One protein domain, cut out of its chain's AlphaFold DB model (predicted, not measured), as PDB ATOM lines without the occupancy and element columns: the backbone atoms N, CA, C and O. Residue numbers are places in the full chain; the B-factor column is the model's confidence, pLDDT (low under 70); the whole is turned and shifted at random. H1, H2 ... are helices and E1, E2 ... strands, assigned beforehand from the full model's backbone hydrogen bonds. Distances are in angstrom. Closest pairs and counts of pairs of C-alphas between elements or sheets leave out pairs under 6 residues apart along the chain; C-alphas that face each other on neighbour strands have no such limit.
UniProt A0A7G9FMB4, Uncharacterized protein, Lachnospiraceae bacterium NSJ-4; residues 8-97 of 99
ATOM      1  N   VAL A   8      -1.097 -32.639 -32.641       88.31
ATOM      2  CA  VAL A   8      -2.230 -31.759 -32.357       88.31
ATOM      3  C   VAL A   8      -3.008 -32.371 -31.200       88.31
ATOM      4  O   VAL A   8      -3.600 -33.429 -31.373       88.31
ATOM      5  N   LEU A   9      -3.006 -31.730 -30.028       89.31
ATOM      6  CA  LEU A   9      -3.767 -32.187 -28.857       89.31
ATOM      7  C   LEU A   9      -5.019 -31.346 -28.641       89.31
ATOM      8  O   LEU A   9      -4.969 -30.127 -28.807       89.31
ATOM      9  N   PHE A  10      -6.096 -31.990 -28.183       83.00
ATOM     10  CA  PHE A  10      -7.340 -31.342 -27.744       83.00
ATOM     11  C   PHE A  10      -7.823 -30.264 -28.722       83.00
ATOM     12  O   PHE A  10      -8.172 -29.148 -28.333       83.00
ATOM     13  N   SER A  11      -7.782 -30.574 -30.012       72.56
ATOM     14  CA  SER A  11      -8.190 -29.671 -31.080       72.56
ATOM     15  C   SER A  11      -9.668 -29.328 -30.950       72.56
ATOM     16  O   SER A  11     -10.574 -30.155 -31.073       72.56
ATOM     17  N   VAL A  12      -9.901 -28.045 -30.715       72.94
ATOM     18  CA  VAL A  12     -11.228 -27.465 -30.597       72.94
ATOM     19  C   VAL A  12     -11.231 -26.184 -31.418       72.94
ATOM     20  O   VAL A  12     -10.504 -25.237 -31.116       72.94
ATOM     21  N   LEU A  13     -12.051 -26.144 -32.466       68.81
ATOM     22  CA  LEU A  13     -12.274 -24.940 -33.265       68.81
ATOM     23  C   LEU A  13     -13.647 -24.366 -32.931       68.81
ATOM     24  O   LEU A  13     -14.651 -24.776 -33.507       68.81
ATOM     25  N   LYS A  14     -13.688 -23.399 -32.012       78.62
ATOM     26  CA  LYS A  14     -14.922 -22.691 -31.665       78.62
ATOM     27  C   LYS A  14     -15.262 -21.632 -32.715       78.62
ATOM     28  O   LYS A  14     -14.444 -20.751 -32.980       78.62
ATOM     29  N   LYS A  15     -16.471 -21.678 -33.276       81.19
ATOM     30  CA  LYS A  15     -17.012 -20.630 -34.153       81.19
ATOM     31  C   LYS A  15     -17.831 -19.623 -33.346       81.19
ATOM     32  O   LYS A  15     -18.250 -19.874 -32.216       81.19
ATOM     33  N   GLU A  16     -18.028 -18.442 -33.924       85.38
ATOM     34  CA  GLU A  16     -18.894 -17.424 -33.330       85.38
ATOM     35  C   GLU A  16     -20.333 -17.950 -33.232       85.38
ATOM     36  O   GLU A  16     -20.901 -18.402 -34.222       85.38
ATOM     37  N   GLY A  17     -20.906 -17.894 -32.027       85.19
ATOM     38  CA  GLY A  17     -22.248 -18.406 -31.737       85.19
ATOM     39  C   GLY A  17     -22.292 -19.822 -31.153       85.19
ATOM     40  O   GLY A  17     -23.331 -20.189 -30.612       85.19
ATOM     41  N   ASP A  18     -21.187 -20.575 -31.176       86.69
ATOM     42  CA  ASP A  18     -21.151 -21.936 -30.624       86.69
ATOM     43  C   ASP A  18     -21.257 -21.938 -29.094       86.69
ATOM     44  O   ASP A  18     -20.602 -21.144 -28.392       86.69
ATOM     45  N   SER A  19     -22.022 -22.895 -28.561       85.00
ATOM     46  CA  SER A  19     -21.951 -23.231 -27.143       85.00
ATOM     47  C   SER A  19     -20.626 -23.932 -26.812       85.00
ATOM     48  O   SER A  19     -19.836 -24.293 -27.686       85.00
ATOM     49  N   GLY A  20     -20.337 -24.077 -25.518       78.38
ATOM     50  CA  GLY A  20     -19.152 -24.811 -25.064       78.38
ATOM     51  C   GLY A  20     -19.214 -26.314 -25.347       78.38
ATOM     52  O   GLY A  20     -18.165 -26.946 -25.382       78.38
ATOM     53  N   ASP A  21     -20.405 -26.866 -25.580       81.00
ATOM     54  CA  ASP A  21     -20.589 -28.300 -25.803       81.00
ATOM     55  C   ASP A  21     -20.572 -28.633 -27.300       81.00
ATOM     56  O   ASP A  21     -19.990 -29.642 -27.691       81.00
ATOM     57  N   ASP A  22     -21.115 -27.754 -28.155       82.38
ATOM     58  CA  ASP A  22     -21.175 -27.956 -29.617       82.38
ATOM     59  C   ASP A  22     -19.793 -28.236 -30.222       82.38
ATOM     60  O   ASP A  22     -19.631 -29.073 -31.109       82.38
ATOM     61  N   ILE A  23     -18.774 -27.563 -29.689       83.88
ATOM     62  CA  ILE A  23     -17.387 -27.673 -30.139       83.88
ATOM     63  C   ILE A  23     -16.772 -29.056 -29.892       83.88
ATOM     64  O   ILE A  23     -15.787 -29.398 -30.538       83.88
ATOM     65  N   LEU A  24     -17.317 -29.848 -28.963       81.75
ATOM     66  CA  LEU A  24     -16.799 -31.180 -28.643       81.75
ATOM     67  C   LEU A  24     -17.189 -32.210 -29.709       81.75
ATOM     68  O   LEU A  24     -16.452 -33.176 -29.914       81.75
ATOM     69  N   PHE A  25     -18.312 -31.970 -30.392       82.50
ATOM     70  CA  PHE A  25     -18.883 -32.829 -31.435       82.50
ATOM     71  C   PHE A  25     -18.428 -32.451 -32.845       82.50
ATOM     72  O   PHE A  25     -18.851 -33.059 -33.828       82.50
ATOM     73  N   TYR A  26     -17.591 -31.424 -32.986       85.62
ATOM     74  CA  TYR A  26     -17.033 -31.083 -34.284       85.62
ATOM     75  C   TYR A  26     -16.149 -32.202 -34.816       85.62
ATOM     76  O   TYR A  26     -15.529 -32.953 -34.067       85.62
ATOM     77  N   LYS A  27     -16.107 -32.306 -36.147       82.12
ATOM     78  CA  LYS A  27     -15.253 -33.274 -36.825       82.12
ATOM     79  C   LYS A  27     -13.811 -33.090 -36.353       82.12
ATOM     80  O   LYS A  27     -13.296 -31.970 -36.394       82.12
ATOM     81  N   ASN A  28     -13.174 -34.192 -35.966       78.31
ATOM     82  CA  ASN A  28     -11.844 -34.199 -35.365       78.31
ATOM     83  C   ASN A  28     -11.779 -33.392 -34.046       78.31
ATOM     84  O   ASN A  28     -10.769 -32.772 -33.738       78.31
ATOM     85  N   SER A  29     -12.853 -33.324 -33.268       85.50
ATOM     86  CA  SER A  29     -12.807 -32.895 -31.864       85.50
ATOM     87  C   SER A  29     -12.980 -34.099 -30.945       85.50
ATOM     88  O   SER A  29     -13.177 -35.217 -31.410       85.50
ATOM     89  N   LEU A  30     -12.832 -33.888 -29.636       85.62
ATOM     90  CA  LEU A  30     -12.701 -34.962 -28.645       85.62
ATOM     91  C   LEU A  30     -13.755 -36.069 -28.761       85.62
ATOM     92  O   LEU A  30     -13.385 -37.238 -28.732       85.62
ATOM     93  N   ILE A  31     -15.039 -35.718 -28.898       88.88
ATOM     94  CA  ILE A  31     -16.104 -36.727 -28.970       88.88
ATOM     95  C   ILE A  31     -16.092 -37.430 -30.326       88.88
ATOM     96  O   ILE A  31     -16.112 -38.650 -30.352       88.88
ATOM     97  N   SER A  32     -15.945 -36.686 -31.427       89.25
ATOM     98  CA  SER A  32     -15.825 -37.276 -32.770       89.25
ATOM     99  C   SER A  32     -14.651 -38.253 -32.863       89.25
ATOM    100  O   SER A  32     -14.812 -39.336 -33.401       89.25
ATOM    101  N   MET A  33     -13.486 -37.913 -32.303       91.56
ATOM    102  CA  MET A  33     -12.341 -38.828 -32.297       91.56
ATOM    103  C   MET A  33     -12.593 -40.065 -31.434       91.56
ATOM    104  O   MET A  33     -12.130 -41.147 -31.776       91.56
ATOM    105  N   ALA A  34     -13.283 -39.910 -30.301       92.69
ATOM    106  CA  ALA A  34     -13.633 -41.035 -29.441       92.69
ATOM    107  C   ALA A  34     -14.624 -41.987 -30.125       92.69
ATOM    108  O   ALA A  34     -14.460 -43.196 -29.998       92.69
ATOM    109  N   GLU A  35     -15.600 -41.445 -30.859       93.56
ATOM    110  CA  GLU A  35     -16.532 -42.214 -31.689       93.56
ATOM    111  C   GLU A  35     -15.781 -42.960 -32.802       93.56
ATOM    112  O   GLU A  35     -15.929 -44.173 -32.909       93.56
ATOM    113  N   ASP A  36     -14.904 -42.277 -33.551       92.62
ATOM    114  CA  ASP A  36     -14.082 -42.901 -34.600       92.62
ATOM    115  C   ASP A  36     -13.207 -44.037 -34.030       92.62
ATOM    116  O   ASP A  36     -13.130 -45.129 -34.592       92.62
ATOM    117  N   TRP A  37     -12.559 -43.804 -32.882       95.50
ATOM    118  CA  TRP A  37     -11.721 -44.815 -32.238       95.50
ATOM    119  C   TRP A  37     -12.539 -45.994 -31.710       95.50
ATOM    120  O   TRP A  37     -12.064 -47.119 -31.778       95.50
ATOM    121  N   GLU A  38     -13.755 -45.782 -31.205       96.19
ATOM    122  CA  GLU A  38     -14.624 -46.872 -30.740       96.19
ATOM    123  C   GLU A  38     -15.005 -47.845 -31.871       96.19
ATOM    124  O   GLU A  38     -15.241 -49.025 -31.603       96.19
ATOM    125  N   GLU A  39     -15.014 -47.396 -33.132       95.81
ATOM    126  CA  GLU A  39     -15.291 -48.266 -34.282       95.81
ATOM    127  C   GLU A  39     -14.158 -49.261 -34.583       95.81
ATOM    128  O   GLU A  39     -14.421 -50.317 -35.167       95.81
ATOM    129  N   MET A  40     -12.919 -48.964 -34.176       95.12
ATOM    130  CA  MET A  40     -11.745 -49.782 -34.514       95.12
ATOM    131  C   MET A  40     -10.931 -50.279 -33.313       95.12
ATOM    132  O   MET A  40     -10.407 -51.388 -33.362       95.12
ATOM    133  N   GLY A  41     -10.855 -49.524 -32.221       95.19
ATOM    134  CA  GLY A  41     -10.026 -49.805 -31.049       95.19
ATOM    135  C   GLY A  41     -10.795 -49.902 -29.727       95.19
ATOM    136  O   GLY A  41     -12.009 -49.727 -29.636       95.19
ATOM    137  N   ASP A  42     -10.069 -50.194 -28.643       96.81
ATOM    138  CA  ASP A  42     -10.648 -50.277 -27.294       96.81
ATOM    139  C   ASP A  42     -10.658 -48.901 -26.612       96.81
ATOM    140  O   ASP A  42      -9.707 -48.526 -25.918       96.81
ATOM    141  N   ILE A  43     -11.757 -48.160 -26.778       95.62
ATOM    142  CA  ILE A  43     -11.962 -46.832 -26.171       95.62
ATOM    143  C   ILE A  43     -11.922 -46.843 -24.632       95.62
ATOM    144  O   ILE A  43     -11.627 -45.829 -23.997       95.62
ATOM    145  N   LYS A  44     -12.184 -47.991 -23.988       96.25
ATOM    146  CA  LYS A  44     -12.108 -48.110 -22.520       96.25
ATOM    147  C   LYS A  44     -10.670 -48.221 -22.038       96.25
ATOM    148  O   LYS A  44     -10.393 -47.891 -20.883       96.25
ATOM    149  N   LYS A  45      -9.771 -48.699 -22.900       97.88
ATOM    150  CA  LYS A  45      -8.342 -48.803 -22.614       97.88
ATOM    151  C   LYS A  45      -7.578 -47.567 -23.079       97.88
ATOM    152  O   LYS A  45      -6.738 -47.075 -22.327       97.88
ATOM    153  N   PHE A  46      -7.884 -47.061 -24.269       97.81
ATOM    154  CA  PHE A  46      -7.179 -45.953 -24.904       97.81
ATOM    155  C   PHE A  46      -8.149 -44.854 -25.321       97.81
ATOM    156  O   PHE A  46      -9.050 -45.087 -26.116       97.81
ATOM    157  N   ILE A  47      -7.940 -43.644 -24.805       96.00
ATOM    158  CA  ILE A  47      -8.748 -42.470 -25.138       96.00
ATOM    159  C   ILE A  47      -7.967 -41.617 -26.142       96.00
ATOM    160  O   ILE A  47      -6.856 -41.188 -25.810       96.00
ATOM    161  N   PRO A  48      -8.507 -41.317 -27.334       95.00
ATOM    162  CA  PRO A  48      -7.868 -40.389 -28.252       95.00
ATOM    163  C   PRO A  48      -7.888 -38.972 -27.678       95.00
ATOM    164  O   PRO A  48      -8.919 -38.445 -27.261       95.00
ATOM    165  N   ILE A  49      -6.713 -38.348 -27.649       94.00
ATOM    166  CA  ILE A  49      -6.503 -36.988 -27.133       94.00
ATOM    167  C   ILE A  49      -5.977 -36.029 -28.205       94.00
ATOM    168  O   ILE A  49      -5.751 -34.849 -27.925       94.00
ATOM    169  N   GLY A  50      -5.772 -36.520 -29.426       92.75
ATOM    170  CA  GLY A  50      -5.192 -35.764 -30.525       92.75
ATOM    171  C   GLY A  50      -4.848 -36.631 -31.732       92.75
ATOM    172  O   GLY A  50      -5.164 -37.818 -31.751       92.75
ATOM    173  N   TRP A  51      -4.150 -36.043 -32.703       91.50
ATOM    174  CA  TRP A  51      -3.617 -36.747 -33.874       91.50
ATOM    175  C   TRP A  51      -2.263 -36.200 -34.330       91.50
ATOM    176  O   TRP A  51      -1.847 -35.089 -33.984       91.50
ATOM    177  N   LEU A  52      -1.599 -36.986 -35.168       90.12
ATOM    178  CA  LEU A  52      -0.407 -36.628 -35.917       90.12
ATOM    179  C   LEU A  52      -0.804 -35.818 -37.154       90.12
ATOM    180  O   LEU A  52      -1.528 -36.288 -38.026       90.12
ATOM    181  N   GLY A  53      -0.342 -34.572 -37.252       83.44
ATOM    182  CA  GLY A  53      -0.829 -33.601 -38.239       83.44
ATOM    183  C   GLY A  53      -0.606 -33.966 -39.711       83.44
ATOM    184  O   GLY A  53      -1.251 -33.371 -40.570       83.44
ATOM    185  N   TYR A  54       0.295 -34.908 -40.012       81.81
ATOM    186  CA  TYR A  54       0.571 -35.356 -41.380       81.81
ATOM    187  C   TYR A  54      -0.032 -36.731 -41.688       81.81
ATOM    188  O   TYR A  54      -0.742 -36.861 -42.680       81.81
ATOM    189  N   SER A  55       0.237 -37.742 -40.856       85.81
ATOM    190  CA  SER A  55      -0.279 -39.103 -41.058       85.81
ATOM    191  C   SER A  55      -1.748 -39.265 -40.674       85.81
ATOM    192  O   SER A  55      -2.399 -40.171 -41.179       85.81
ATOM    193  N   GLY A  56      -2.277 -38.391 -39.814       86.19
ATOM    194  CA  GLY A  56      -3.635 -38.497 -39.287       86.19
ATOM    195  C   GLY A  56      -3.794 -39.517 -38.159       86.19
ATOM    196  O   GLY A  56      -4.896 -39.620 -37.636       86.19
ATOM    197  N   GLY A  57      -2.722 -40.215 -37.760       92.06
ATOM    198  CA  GLY A  57      -2.783 -41.231 -36.708       92.06
ATOM    199  C   GLY A  57      -3.132 -40.658 -35.340       92.06
ATOM    200  O   GLY A  57      -2.705 -39.548 -35.005       92.06
ATOM    201  N   TYR A  58      -3.879 -41.406 -34.534       95.00
ATOM    202  CA  TYR A  58      -4.311 -40.946 -33.218       95.00
ATOM    203  C   TYR A  58      -3.177 -40.905 -32.187       95.00
ATOM    204  O   TYR A  58      -2.301 -41.769 -32.122       95.00
ATOM    205  N   VAL A  59      -3.244 -39.897 -31.317       95.50
ATOM    206  CA  VAL A  59      -2.481 -39.833 -30.068       95.50
ATOM    207  C   VAL A  59      -3.383 -40.323 -28.947       95.50
ATOM    208  O   VAL A  59      -4.446 -39.749 -28.699       95.50
ATOM    209  N   LEU A  60      -2.956 -41.381 -28.265       97.25
ATOM    210  CA  LEU A  60      -3.805 -42.196 -27.406       97.25
ATOM    211  C   LEU A  60      -3.326 -42.153 -25.955       97.25
ATOM    212  O   LEU A  60      -2.165 -42.416 -25.657       97.25
ATOM    213  N   TYR A  61      -4.232 -41.848 -25.034       97.62
ATOM    214  CA  TYR A  61      -4.000 -41.904 -23.596       97.62
ATOM    215  C   TYR A  61      -4.447 -43.261 -23.044       97.62
ATOM    216  O   TYR A  61      -5.631 -43.589 -23.113       97.62
ATOM    217  N   GLU A  62      -3.531 -44.038 -22.464       98.19
ATOM    218  CA  GLU A  62      -3.888 -45.304 -21.819       98.19
ATOM    219  C   GLU A  62      -4.453 -45.059 -20.414       98.19
ATOM    220  O   GLU A  62      -3.777 -44.529 -19.528       98.19
ATOM    221  N   VAL A  63      -5.688 -45.498 -20.176       97.12
ATOM    222  CA  VAL A  63      -6.427 -45.225 -18.933       97.12
ATOM    223  C   VAL A  63      -5.741 -45.819 -17.700       97.12
ATOM    224  O   VAL A  63      -5.749 -45.193 -16.640       97.12
ATOM    225  N   SER A  64      -5.145 -47.010 -17.818       97.50
ATOM    226  CA  SER A  64      -4.562 -47.734 -16.682       97.50
ATOM    227  C   SER A  64      -3.199 -47.214 -16.237       97.50
ATOM    228  O   SER A  64      -2.894 -47.273 -15.049       97.50
ATOM    229  N   SER A  65      -2.363 -46.764 -17.175       97.75
ATOM    230  CA  SER A  65      -0.982 -46.346 -16.892       97.75
ATOM    231  C   SER A  65      -0.781 -44.835 -16.950       97.75
ATOM    232  O   SER A  65       0.197 -44.338 -16.399       97.75
ATOM    233  N   HIS A  66      -1.701 -44.109 -17.595       97.25
ATOM    234  CA  HIS A  66      -1.578 -42.690 -17.935       97.25
ATOM    235  C   HIS A  66      -0.463 -42.372 -18.946       97.25
ATOM    236  O   HIS A  66      -0.173 -41.196 -19.189       97.25
ATOM    237  N   ASN A  67       0.133 -43.402 -19.554       98.31
ATOM    238  CA  ASN A  67       1.088 -43.256 -20.641       98.31
ATOM    239  C   ASN A  67       0.386 -42.810 -21.929       98.31
ATOM    240  O   ASN A  67      -0.808 -43.044 -22.129       98.31
ATOM    241  N   ILE A  68       1.159 -42.183 -22.812       97.94
ATOM    242  CA  ILE A  68       0.706 -41.721 -24.118       97.94
ATOM    243  C   ILE A  68       1.345 -42.577 -25.198       97.94
ATOM    244  O   ILE A  68       2.563 -42.746 -25.209       97.94
ATOM    245  N   PHE A  69       0.529 -43.056 -26.122       97.50
ATOM    246  CA  PHE A  69       0.914 -43.885 -27.248       97.50
ATOM    247  C   PHE A  69       0.473 -43.251 -28.567       97.50
ATOM    248  O   PHE A  69      -0.242 -42.245 -28.587       97.50
ATOM    249  N   LEU A  70       0.915 -43.861 -29.660       96.50
ATOM    250  CA  LEU A  70       0.413 -43.602 -31.000       96.50
ATOM    251  C   LEU A  70      -0.379 -44.816 -31.475       96.50
ATOM    252  O   LEU A  70      -0.091 -45.945 -31.079       96.50
ATOM    253  N   GLU A  71      -1.370 -44.565 -32.314       96.50
ATOM    254  CA  GLU A  71      -1.988 -45.594 -33.143       96.50
ATOM    255  C   GLU A  71      -0.943 -46.305 -34.014       96.50
ATOM    256  O   GLU A  71      -0.014 -45.675 -34.528       96.50
ATOM    257  N   ASN A  72      -1.125 -47.612 -34.201       96.06
ATOM    258  CA  ASN A  72      -0.392 -48.380 -35.196       96.06
ATOM    259  C   ASN A  72      -1.012 -48.137 -36.582       96.06
ATOM    260  O   ASN A  72      -2.094 -48.629 -36.886       96.06
ATOM    261  N   LEU A  73      -0.307 -47.402 -37.443       92.56
ATOM    262  CA  LEU A  73      -0.805 -47.025 -38.773       92.56
ATOM    263  C   LEU A  73      -0.883 -48.187 -39.779       92.56
ATOM    264  O   LEU A  73      -1.455 -48.017 -40.855       92.56
ATOM    265  N   ASP A  74      -0.286 -49.338 -39.466       94.62
ATOM    266  CA  ASP A  74      -0.333 -50.524 -40.323       94.62
ATOM    267  C   ASP A  74      -1.544 -51.424 -40.008       94.62
ATOM    268  O   ASP A  74      -1.896 -52.280 -40.828       94.62
ATOM    269  N   ILE A  75      -2.161 -51.273 -38.826       94.75
ATOM    270  CA  ILE A  75      -3.236 -52.142 -38.330       94.75
ATOM    271  C   ILE A  75      -4.288 -51.317 -37.571       94.75
ATOM    272  O   ILE A  75      -4.066 -50.917 -36.428       94.75
ATOM    273  N   ASP A  76      -5.461 -51.142 -38.186       92.31
ATOM    274  CA  ASP A  76      -6.591 -50.411 -37.600       92.31
ATOM    275  C   ASP A  76      -6.940 -50.924 -36.193       92.31
ATOM    276  O   ASP A  76      -7.100 -52.129 -35.969       92.31
ATOM    277  N   GLY A  77      -7.089 -49.995 -35.246       94.38
ATOM    278  CA  GLY A  77      -7.476 -50.311 -33.871       94.38
ATOM    279  C   GLY A  77      -6.352 -50.804 -32.961       94.38
ATOM    280  O   GLY A  77      -6.586 -51.018 -31.764       94.38
ATOM    281  N   GLU A  78      -5.136 -50.968 -33.484       97.06
ATOM    282  CA  GLU A  78      -3.964 -51.307 -32.684       97.06
ATOM    283  C   GLU A  78      -3.168 -50.070 -32.256       97.06
ATOM    284  O   GLU A  78      -3.273 -48.971 -32.800       97.06
ATOM    285  N   VAL A  79      -2.370 -50.258 -31.208       97.50
ATOM    286  CA  VAL A  79      -1.579 -49.212 -30.562       97.50
ATOM    287  C   VAL A  79      -0.124 -49.646 -30.577       97.50
ATOM    288  O   VAL A  79       0.168 -50.815 -30.333       97.50
ATOM    289  N   GLU A  80       0.782 -48.710 -30.843       97.31
ATOM    290  CA  GLU A  80       2.222 -48.949 -30.801       97.31
ATOM    291  C   GLU A  80       2.672 -49.528 -29.448       97.31
ATOM    292  O   GLU A  80       2.200 -49.126 -28.384       97.31
ATOM    293  N   ASP A  81       3.657 -50.428 -29.466       96.38
ATOM    294  CA  ASP A  81       4.121 -51.133 -28.259       96.38
ATOM    295  C   ASP A  81       4.786 -50.209 -27.225       96.38
ATOM    296  O   ASP A  81       4.902 -50.546 -26.040       96.38
ATOM    297  N   LYS A  82       5.308 -49.061 -27.672       96.25
ATOM    298  CA  LYS A  82       6.095 -48.144 -26.842       96.25
ATOM    299  C   LYS A  82       5.381 -46.811 -26.670       96.25
ATOM    300  O   LYS A  82       5.009 -46.194 -27.668       96.25
ATOM    301  N   PRO A  83       5.276 -46.306 -25.431       96.75
ATOM    302  CA  PRO A  83       4.722 -44.988 -25.219       96.75
ATOM    303  C   PRO A  83       5.681 -43.914 -25.733       96.75
ATOM    304  O   PRO A  83       6.903 -44.026 -25.605       96.75
ATOM    305  N   ILE A  84       5.113 -42.836 -26.264       94.56
ATOM    306  CA  ILE A  84       5.838 -41.616 -26.635       94.56
ATOM    307  C   ILE A  84       6.050 -40.678 -25.438       94.56
ATOM    308  O   ILE A  84       6.902 -39.794 -25.490       94.56
ATOM    309  N   ALA A  85       5.283 -40.861 -24.358       96.25
ATOM    310  CA  ALA A  85       5.454 -40.167 -23.083       96.25
ATOM    311  C   ALA A  85       4.833 -40.982 -21.939       96.25
ATOM    312  O   ALA A  85       3.821 -41.650 -22.134       96.25
ATOM    313  N   ASN A  86       5.372 -40.879 -20.723       97.31
ATOM    314  CA  ASN A  86       4.821 -41.570 -19.547       97.31
ATOM    315  C   ASN A  86       3.714 -40.767 -18.846       97.31
ATOM    316  O   ASN A  86       3.184 -41.165 -17.813       97.31
ATOM    317  N   SER A  87       3.416 -39.567 -19.347       96.69
ATOM    318  CA  SER A  87       2.309 -38.739 -18.878       96.69
ATOM    319  C   SER A  87       1.997 -37.632 -19.878       96.69
ATOM    320  O   SER A  87       2.868 -37.184 -20.628       96.69
ATOM    321  N   LEU A  88       0.782 -37.087 -19.804       94.19
ATOM    322  CA  LEU A  88       0.413 -35.882 -20.552       94.19
ATOM    323  C   LEU A  88       1.323 -34.684 -20.216       94.19
ATOM    324  O   LEU A  88       1.670 -33.895 -21.090       94.19
ATOM    325  N   LYS A  89       1.750 -34.560 -18.953       93.94
ATOM    326  CA  LYS A  89       2.677 -33.502 -18.525       93.94
ATOM    327  C   LYS A  89       4.031 -33.628 -19.221       93.94
ATOM    328  O   LYS A  89       4.576 -32.623 -19.667       93.94
ATOM    329  N   GLU A  90       4.579 -34.840 -19.279       94.19
ATOM    330  CA  GLU A  90       5.835 -35.111 -19.978       94.19
ATOM    331  C   GLU A  90       5.709 -34.783 -21.467       94.19
ATOM    332  O   GLU A  90       6.548 -34.056 -21.992       94.19
ATOM    333  N   LEU A  91       4.621 -35.224 -22.108       92.56
ATOM    334  CA  LEU A  91       4.347 -34.916 -23.509       92.56
ATOM    335  C   LEU A  91       4.353 -33.402 -23.768       92.56
ATOM    336  O   LEU A  91       5.098 -32.924 -24.618       92.56
ATOM    337  N   ILE A  92       3.575 -32.634 -22.997       89.94
ATOM    338  CA  ILE A  92       3.474 -31.173 -23.147       89.94
ATOM    339  C   ILE A  92       4.821 -30.484 -22.908       89.94
ATOM    340  O   ILE A  92       5.205 -29.591 -23.665       89.94
ATOM    341  N   ASN A  93       5.561 -30.904 -21.882       89.19
ATOM    342  CA  ASN A  93       6.869 -30.325 -21.586       89.19
ATOM    343  C   ASN A  93       7.883 -30.588 -22.703       89.19
ATOM    344  O   ASN A  93       8.695 -29.712 -22.986       89.19
ATOM    345  N   ASN A  94       7.815 -31.752 -23.347       84.69
ATOM    346  CA  ASN A  94       8.708 -32.109 -24.445       84.69
ATOM    347  C   ASN A  94       8.320 -31.422 -25.766       84.69
ATOM    348  O   ASN A  94       9.198 -31.154 -26.582       84.69
ATOM    349  N   MET A  95       7.045 -31.056 -25.962       77.56
ATOM    350  CA  MET A  95       6.615 -30.225 -27.101       77.56
ATOM    351  C   MET A  95       7.149 -28.785 -27.008       77.56
ATOM    352  O   MET A  95       7.529 -28.198 -28.019       77.56
ATOM    353  N   ASN A  96       7.235 -28.223 -25.797       55.75
ATOM    354  CA  ASN A  96       7.692 -26.846 -25.559       55.75
ATOM    355  C   ASN A  96       9.199 -26.612 -25.784       55.75
ATOM    356  O   ASN A  96       9.652 -25.475 -25.674       55.75
ATOM    357  N   VAL A  97       9.989 -27.644 -26.094       46.31
ATOM    358  CA  VAL A  97      11.440 -27.509 -26.337       46.31
ATOM    359  C   VAL A  97      11.751 -27.073 -27.784       46.31
ATOM    360  O   VAL A  97      12.905 -26.803 -28.105       46.31
TER     361      VAL A  97
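What this domain is: This is residues 8 to 97 of the 99 residues of an uncharacterized protein of Lachnospiraceae bacterium NSJ-4 (UniProt A0A7G9FMB4). A small antiparallel sheet of three strands has helix H1 packed crosswise over its edge strand E1, while helix H2 only grazes the sheet with its residues 88 to 91. Before H1 the backbone makes a long loop whose residues 16 to 21 stick out, and residues 8 to 9 pair with residues 50 to 51 of E1. The printed part has 90 residues, with two named helices and three named strands in the order H1 E1 E2 E3 H2; the sheet's order is E1 - E2 - E3. The class is mixed, helices and strands, though under half of the residues are in named elements. The whole is compact, with a radius of gyration of the C-alphas of 13.4 A and spans of 42 by 34 by 27 A.

How they stand to each other: Residues 8 to 9 form a short antiparallel pairing with residues 50 to 51 of E1, which is residues 46 to 52. H1, residues 30 to 40, is on the sheet at a height over the sheet of 8.8 A. It lies over E1 and runs across the strands, at 74 degrees to E1 on the local plane; it is only just not over E2, residues 58 to 62, on which 2 of its C-alphas fall. The closest C-alphas of H1 and E1 are those of Ala 34 and Pro 48, 5.9 A apart. E1 and E2 form a hairpin at 150 degrees, with N 47 and O 61 at 2.9 A and N 61 and O 47 at 2.8 A, within hydrogen-bond range. E2 and E3, residues 68 to 70, form a hairpin at 144 degrees, with N 69 and O 60 at 2.8 A. The three strands make a meander, each the antiparallel neighbour of the one before. H2, residues 88 to 97, is only just on the sheet, with 5 pairs of C-alphas within 10 A. The closest C-alphas of E3 and H2 are those of Ile 68 and Leu 88, 6.8 A apart. H1 and H2 are apart. Of the O i to N i+4 pairs, 6 of 7 in H1 and 5 of 6 in H2 are within hydrogen-bond range.

Where its parts are: H1 begins at C-alpha 30, (-12.701, -34.962, -28.645), and measures 16.0 A. E1 measures 15.9 A, E2 12.2 A and E3 7.1 A. H2 measures 15.0 A and ends at C-alpha 97, (11.440, -27.509, -26.337).

The domain as a whole: The two C-alphas farthest apart, those of Gly 17 and Asp 81, are 42.2 A apart. The printed part has no cut. The link from E3 to H2, 17 residues, is long; the other three links are tight. Mean pLDDT of the printed part is 89.9; residue 13 and residues 96 to 97 are under 70.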